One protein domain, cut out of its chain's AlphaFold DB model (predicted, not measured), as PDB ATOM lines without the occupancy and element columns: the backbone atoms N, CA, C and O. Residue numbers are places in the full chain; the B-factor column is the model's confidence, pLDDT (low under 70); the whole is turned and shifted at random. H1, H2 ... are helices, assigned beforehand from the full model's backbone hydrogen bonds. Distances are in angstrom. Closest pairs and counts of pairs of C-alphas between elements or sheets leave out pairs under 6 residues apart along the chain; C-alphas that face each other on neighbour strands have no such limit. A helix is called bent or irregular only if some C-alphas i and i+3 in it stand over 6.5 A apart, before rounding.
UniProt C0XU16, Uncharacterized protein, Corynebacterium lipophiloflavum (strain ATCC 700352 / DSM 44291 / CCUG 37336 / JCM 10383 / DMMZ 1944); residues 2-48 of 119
ATOM      1  N   LEU A   2      -1.841 -14.638 -25.332       56.09
ATOM      2  CA  LEU A   2      -0.612 -14.796 -24.526       56.09
ATOM      3  C   LEU A   2      -0.202 -16.258 -24.256       56.09
ATOM      4  O   LEU A   2       0.979 -16.576 -24.288       56.09
ATOM      5  N   GLN A   3      -1.161 -17.169 -24.058       60.81
ATOM      6  CA  GLN A   3      -0.858 -18.596 -23.864       60.81
ATOM      7  C   GLN A   3      -0.343 -19.304 -25.128       60.81
ATOM      8  O   GLN A   3       0.411 -20.263 -25.015       60.81
ATOM      9  N   ALA A   4      -0.718 -18.838 -26.324       67.75
ATOM     10  CA  ALA A   4      -0.303 -19.459 -27.585       67.75
ATOM     11  C   ALA A   4       1.134 -19.081 -27.992       67.75
ATOM     12  O   ALA A   4       1.737 -19.760 -28.818       67.75
ATOM     13  N   TYR A   5       1.688 -18.020 -27.398       69.69
ATOM     14  CA  TYR A   5       3.057 -17.557 -27.624       69.69
ATOM     15  C   TYR A   5       3.770 -17.335 -26.280       69.69
ATOM     16  O   TYR A   5       3.915 -16.193 -25.844       69.69
ATOM     17  N   PRO A   6       4.219 -18.405 -25.598       69.25
ATOM     18  CA  PRO A   6       4.862 -18.289 -24.293       69.25
ATOM     19  C   PRO A   6       6.073 -17.349 -24.347       69.25
ATOM     20  O   PRO A   6       6.955 -17.509 -25.191       69.25
ATOM     21  N   GLY A   7       6.114 -16.358 -23.454       77.75
ATOM     22  CA  GLY A   7       7.205 -15.377 -23.381       77.75
ATOM     23  C   GLY A   7       7.142 -14.251 -24.417       77.75
ATOM     24  O   GLY A   7       8.056 -13.430 -24.462       77.75
ATOM     25  N   ARG A   8       6.083 -14.180 -25.232       78.31
ATOM     26  CA  ARG A   8       5.850 -13.084 -26.178       78.31
ATOM     27  C   ARG A   8       4.459 -12.501 -25.999       78.31
ATOM     28  O   ARG A   8       3.497 -13.212 -25.722       78.31
ATOM     29  N   ASP A   9       4.355 -11.200 -26.220       82.94
ATOM     30  CA  ASP A   9       3.079 -10.497 -26.276       82.94
ATOM     31  C   ASP A   9       2.940  -9.843 -27.656       82.94
ATOM     32  O   ASP A   9       3.415  -8.725 -27.858       82.94
ATOM     33  N   PRO A  10       2.315 -10.531 -28.629       82.56
ATOM     34  CA  PRO A  10       2.219 -10.051 -30.006       82.56
ATOM     35  C   PRO A  10       1.495  -8.705 -30.127       82.56
ATOM     36  O   PRO A  10       1.786  -7.930 -31.037       82.56
ATOM     37  N   LEU A  11       0.556  -8.426 -29.215       83.50
ATOM     38  CA  LEU A  11      -0.168  -7.159 -29.172       83.50
ATOM     39  C   LEU A  11       0.750  -6.042 -28.687       83.50
ATOM     40  O   LEU A  11       0.849  -5.009 -29.347       83.50
ATOM     41  N   ALA A  12       1.470  -6.261 -27.586       84.75
ATOM     42  CA  ALA A  12       2.437  -5.281 -27.105       84.75
ATOM     43  C   ALA A  12       3.579  -5.056 -28.111       84.75
ATOM     44  O   ALA A  12       3.953  -3.913 -28.350       84.75
ATOM     45  N   GLU A  13       4.093  -6.112 -28.752       86.56
ATOM     46  CA  GLU A  13       5.113  -6.016 -29.809       86.56
ATOM     47  C   GLU A  13       4.618  -5.173 -31.002       86.56
ATOM     48  O   GLU A  13       5.376  -4.382 -31.564       86.56
ATOM     49  N   PHE A  14       3.339  -5.285 -31.378       88.31
ATOM     50  CA  PHE A  14       2.740  -4.447 -32.421       88.31
ATOM     51  C   PHE A  14       2.619  -2.979 -31.992       88.31
ATOM     52  O   PHE A  14       3.036  -2.095 -32.739       88.31
ATOM     53  N   PHE A  15       2.115  -2.704 -30.782       88.38
ATOM     54  CA  PHE A  15       1.991  -1.330 -30.277       88.38
ATOM     55  C   PHE A  15       3.344  -0.648 -30.040       88.38
ATOM     56  O   PHE A  15       3.446   0.568 -30.181       88.38
ATOM     57  N   ARG A  16       4.397  -1.418 -29.739       91.81
ATOM     58  CA  ARG A  16       5.783  -0.926 -29.672       91.81
ATOM     59  C   ARG A  16       6.442  -0.753 -31.046       91.81
ATOM     60  O   ARG A  16       7.541  -0.213 -31.120       91.81
ATOM     61  N   GLY A  17       5.803  -1.199 -32.129       90.81
ATOM     62  CA  GLY A  17       6.354  -1.133 -33.487       90.81
ATOM     63  C   GLY A  17       7.429  -2.184 -33.793       90.81
ATOM     64  O   GLY A  17       8.091  -2.101 -34.824       90.81
ATOM     65  N   GLU A  18       7.597  -3.195 -32.937       91.81
ATOM     66  CA  GLU A  18       8.547  -4.307 -33.120       91.81
ATOM     67  C   GLU A  18       8.056  -5.308 -34.182       91.81
ATOM     68  O   GLU A  18       8.830  -6.074 -34.767       91.81
ATOM     69  N   VAL A  19       6.744  -5.316 -34.439       89.88
ATOM     70  CA  VAL A  19       6.063  -6.232 -35.355       89.88
ATOM     71  C   VAL A  19       5.165  -5.452 -36.311       89.88
ATOM     72  O   VAL A  19       4.403  -4.578 -35.914       89.88
ATOM     73  N   THR A  20       5.224  -5.794 -37.600       93.56
ATOM     74  CA  THR A  20       4.363  -5.189 -38.625       93.56
ATOM     75  C   THR A  20       2.953  -5.776 -38.597       93.56
ATOM     76  O   THR A  20       2.756  -6.932 -38.220       93.56
ATOM     77  N   LEU A  21       1.969  -5.030 -39.110       89.44
ATOM     78  CA  LEU A  21       0.580  -5.497 -39.223       89.44
ATOM     79  C   LEU A  21       0.454  -6.810 -40.017       89.44
ATOM     80  O   LEU A  21      -0.353  -7.672 -39.680       89.44
ATOM     81  N   ARG A  22       1.298  -7.006 -41.042       90.69
ATOM     82  CA  ARG A  22       1.350  -8.259 -41.812       90.69
ATOM     83  C   ARG A  22       1.757  -9.443 -40.938       90.69
ATOM     84  O   ARG A  22       1.172 -10.513 -41.048       90.69
ATOM     85  N   LYS A  23       2.755  -9.248 -40.077       87.31
ATOM     86  CA  LYS A  23       3.246 -10.284 -39.170       87.31
ATOM     87  C   LYS A  23       2.251 -10.538 -38.032       87.31
ATOM     88  O   LYS A  23       1.998 -11.698 -37.731       87.31
ATOM     89  N   LEU A  24       1.608  -9.493 -37.501       86.44
ATOM     90  CA  LEU A  24       0.501  -9.630 -36.546       86.44
ATOM     91  C   LEU A  24      -0.652 -10.460 -37.137       86.44
ATOM     92  O   LEU A  24      -1.128 -11.385 -36.486       86.44
ATOM     93  N   ARG A  25      -1.060 -10.187 -38.387       86.62
ATOM     94  CA  ARG A  25      -2.098 -10.966 -39.082       86.62
ATOM     95  C   ARG A  25      -1.751 -12.454 -39.124       86.62
ATOM     96  O   ARG A  25      -2.576 -13.266 -38.729       86.62
ATOM     97  N   VAL A  26      -0.538 -12.797 -39.561       87.50
ATOM     98  CA  VAL A  26      -0.083 -14.197 -39.620       87.50
ATOM     99  C   VAL A  26      -0.147 -14.836 -38.232       87.50
ATOM    100  O   VAL A  26      -0.664 -15.935 -38.081       87.50
ATOM    101  N   MET A  27       0.309 -14.139 -37.191       83.94
ATOM    102  CA  MET A  27       0.241 -14.667 -35.826       83.94
ATOM    103  C   MET A  27      -1.201 -14.928 -35.375       83.94
ATOM    104  O   MET A  27      -1.461 -15.954 -34.759       83.94
ATOM    105  N   CYS A  28      -2.155 -14.064 -35.726       81.50
ATOM    106  CA  CYS A  28      -3.569 -14.289 -35.424       81.50
ATOM    107  C   CYS A  28      -4.188 -15.439 -36.240       81.50
ATOM    108  O   CYS A  28      -4.946 -16.237 -35.690       81.50
ATOM    109  N   GLU A  29      -3.868 -15.551 -37.532       82.00
ATOM    110  CA  GLU A  29      -4.418 -16.582 -38.429       82.00
ATOM    111  C   GLU A  29      -4.028 -18.003 -38.002       82.00
ATOM    112  O   GLU A  29      -4.864 -18.908 -38.046       82.00
ATOM    113  N   TYR A  30      -2.791 -18.185 -37.534       81.31
ATOM    114  CA  TYR A  30      -2.257 -19.480 -37.099       81.31
ATOM    115  C   TYR A  30      -2.406 -19.734 -35.592       81.31
ATOM    116  O   TYR A  30      -1.792 -20.661 -35.061       81.31
ATOM    117  N   LEU A  31      -3.227 -18.948 -34.884       81.31
ATOM    118  CA  LEU A  31      -3.578 -19.268 -33.502       81.31
ATOM    119  C   LEU A  31      -4.267 -20.641 -33.433       81.31
ATOM    120  O   LEU A  31      -5.150 -20.895 -34.265       81.31
ATOM    121  N   PRO A  32      -3.943 -21.462 -32.415       78.75
ATOM    122  CA  PRO A  32      -4.671 -22.689 -32.112       78.75
ATOM    123  C   PRO A  32      -6.186 -22.458 -32.079       78.75
ATOM    124  O   PRO A  32      -6.648 -21.382 -31.686       78.75
ATOM    125  N   GLN A  33      -6.967 -23.449 -32.519       72.69
ATOM    126  CA  GLN A  33      -8.429 -23.319 -32.585       72.69
ATOM    127  C   GLN A  33      -9.071 -23.140 -31.204       72.69
ATOM    128  O   GLN A  33     -10.079 -22.457 -31.089       72.69
ATOM    129  N   ASP A  34      -8.456 -23.694 -30.165       72.44
ATOM    130  CA  ASP A  34      -8.857 -23.574 -28.762       72.44
ATOM    131  C   ASP A  34      -8.347 -22.285 -28.093       72.44
ATOM    132  O   ASP A  34      -8.591 -22.058 -26.907       72.44
ATOM    133  N   SER A  35      -7.657 -21.410 -28.834       75.38
ATOM    134  CA  SER A  35      -7.132 -20.153 -28.302       75.38
ATOM    135  C   SER A  35      -8.260 -19.268 -27.760       75.38
ATOM    136  O   SER A  35      -9.230 -19.016 -28.480       75.38
ATOM    137  N   PRO A  36      -8.087 -18.647 -26.574       72.88
ATOM    138  CA  PRO A  36      -9.056 -17.704 -26.013       72.88
ATOM    139  C   PRO A  36      -9.443 -16.547 -26.939       72.88
ATOM    140  O   PRO A  36     -10.507 -15.959 -26.796       72.88
ATOM    141  N   ALA A  37      -8.585 -16.221 -27.911       73.06
ATOM    142  CA  ALA A  37      -8.856 -15.174 -28.892       73.06
ATOM    143  C   ALA A  37      -9.967 -15.538 -29.896       73.06
ATOM    144  O   ALA A  37     -10.477 -14.637 -30.551       73.06
ATOM    145  N   ARG A  38     -10.312 -16.826 -30.027       69.69
ATOM    146  CA  ARG A  38     -11.381 -17.329 -30.905       69.69
ATOM    147  C   ARG A  38     -12.658 -17.682 -30.143       69.69
ATOM    148  O   ARG A  38     -13.661 -18.026 -30.753       69.69
ATOM    149  N   TRP A  39     -12.649 -17.595 -28.810       71.88
ATOM    150  CA  TRP A  39     -13.805 -17.994 -28.006       71.88
ATOM    151  C   TRP A  39     -15.027 -17.100 -28.235       71.88
ATOM    152  O   TRP A  39     -16.145 -17.531 -27.992       71.88
ATOM    153  N   ASN A  40     -14.857 -15.874 -28.735       69.25
ATOM    154  CA  ASN A  40     -15.976 -15.021 -29.149       69.25
ATOM    155  C   ASN A  40     -16.839 -15.672 -30.247       69.25
ATOM    156  O   ASN A  40     -18.054 -15.512 -30.228       69.25
ATOM    157  N   GLU A  41     -16.233 -16.437 -31.157       65.94
ATOM    158  CA  GLU A  41     -16.936 -17.167 -32.220       65.94
ATOM    159  C   GLU A  41     -17.714 -18.378 -31.674       65.94
ATOM    160  O   GLU A  41     -18.652 -18.853 -32.307       65.94
ATOM    161  N   THR A  42     -17.363 -18.856 -30.477       63.53
ATOM    162  CA  THR A  42     -17.937 -20.047 -29.827       63.53
ATOM    163  C   THR A  42     -18.668 -19.728 -28.516       63.53
ATOM    164  O   THR A  42     -18.873 -20.614 -27.681       63.53
ATOM    165  N   GLY A  43     -19.066 -18.468 -28.299       67.38
ATOM    166  CA  GLY A  43     -19.843 -18.061 -27.120       67.38
ATOM    167  C   GLY A  43     -19.065 -18.125 -25.799       67.38
ATOM    168  O   GLY A  43     -19.622 -18.460 -24.756       67.38
ATOM    169  N   GLY A  44     -17.766 -17.840 -25.843       66.25
ATOM    170  CA  GLY A  44     -16.861 -17.798 -24.694       66.25
ATOM    171  C   GLY A  44     -16.254 -19.147 -24.303       66.25
ATOM    172  O   GLY A  44     -15.730 -19.263 -23.198       66.25
ATOM    173  N   ARG A  45     -16.339 -20.175 -25.157       68.56
ATOM    174  CA  ARG A  45     -16.016 -21.557 -24.766       68.56
ATOM    175  C   ARG A  45     -14.869 -22.168 -25.598       68.56
ATOM    176  O   ARG A  45     -14.780 -21.878 -26.791       68.56
ATOM    177  N   PRO A  46     -14.018 -23.037 -25.013       71.00
ATOM    178  CA  PRO A  46     -12.778 -23.537 -25.622       71.00
ATOM    179  C   PRO A  46     -13.002 -24.660 -26.633       71.00
ATOM    180  O   PRO A  46     -12.432 -25.739 -26.512       71.00
ATOM    181  N   TYR A  47     -13.865 -24.434 -27.616       73.75
ATOM    182  CA  TYR A  47     -14.243 -25.480 -28.548       73.75
ATOM    183  C   TYR A  47     -13.627 -25.331 -29.917       73.75
ATOM    184  O   TYR A  47     -13.536 -24.243 -30.478       73.75
ATOM    185  N   THR A  48     -13.267 -26.482 -30.463       76.38
ATOM    186  CA  THR A  48     -12.625 -26.615 -31.758       76.38
ATOM    187  C   THR A  48     -13.583 -27.218 -32.781       76.38
ATOM    188  O   THR A  48     -14.628 -27.791 -32.450       76.38
TER     189      THR A  48
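What this domain is: This is residues 2 to 48 of the 119 residues of an uncharacterized protein of Corynebacterium lipophiloflavum (strain ATCC 700352 / DSM 44291 / CCUG 37336 / JCM 10383 / DMMZ 1944) (UniProt C0XU16). A small helical hairpin, H1 and H2, makes one end of an elongated model, and the short H3 makes the other, with the last residues folding back beside it. The printed part has 47 residues with three named helices, H1, H2, H3 along the chain, and no named strand; its class is all helix, though these hold 22 residues, under half. It is only just loose, close to compact, with a radius of gyration of the C-alphas of 11.5 A, and spans 32 by 20 by 14 A.

Where its parts are: Find C-alpha 10 at (2.219, -10.051, -30.006); there H1, residues 10 to 15, begins. H2, residues 21 to 29, is the longest at 12.2 A. H3, residues 36 to 42, ends at C-alpha 42, (-17.937, -20.047, -29.827); it is irregular, with C-alphas 37 and 40 7.1 A apart.

How they stand to each other: H1 and H2, a hairpin, touch at a shallow tilt of 24 degrees, opposite ways; their closest C-alphas, of Pro 10 and Leu 24, are 6.8 A apart. H2 and H3 are only just apart, at 8.5 A; H1 and H3 are apart. Every O i to N i+4 pair is within hydrogen-bond range in H1 and H2; in H3, 0 of 3 are, beside 3 of 4 O i to N i+3 pairs.

The domain as a whole: The farthest C-alphas, of Gly 17 and Tyr 47, are 32.3 A apart. The printed part has no cut; the H1 to H2 link is tight, the H2 to H3 link short. Look for pLDDT under 70 at residues 2 to 6, 38 and 40 to 45.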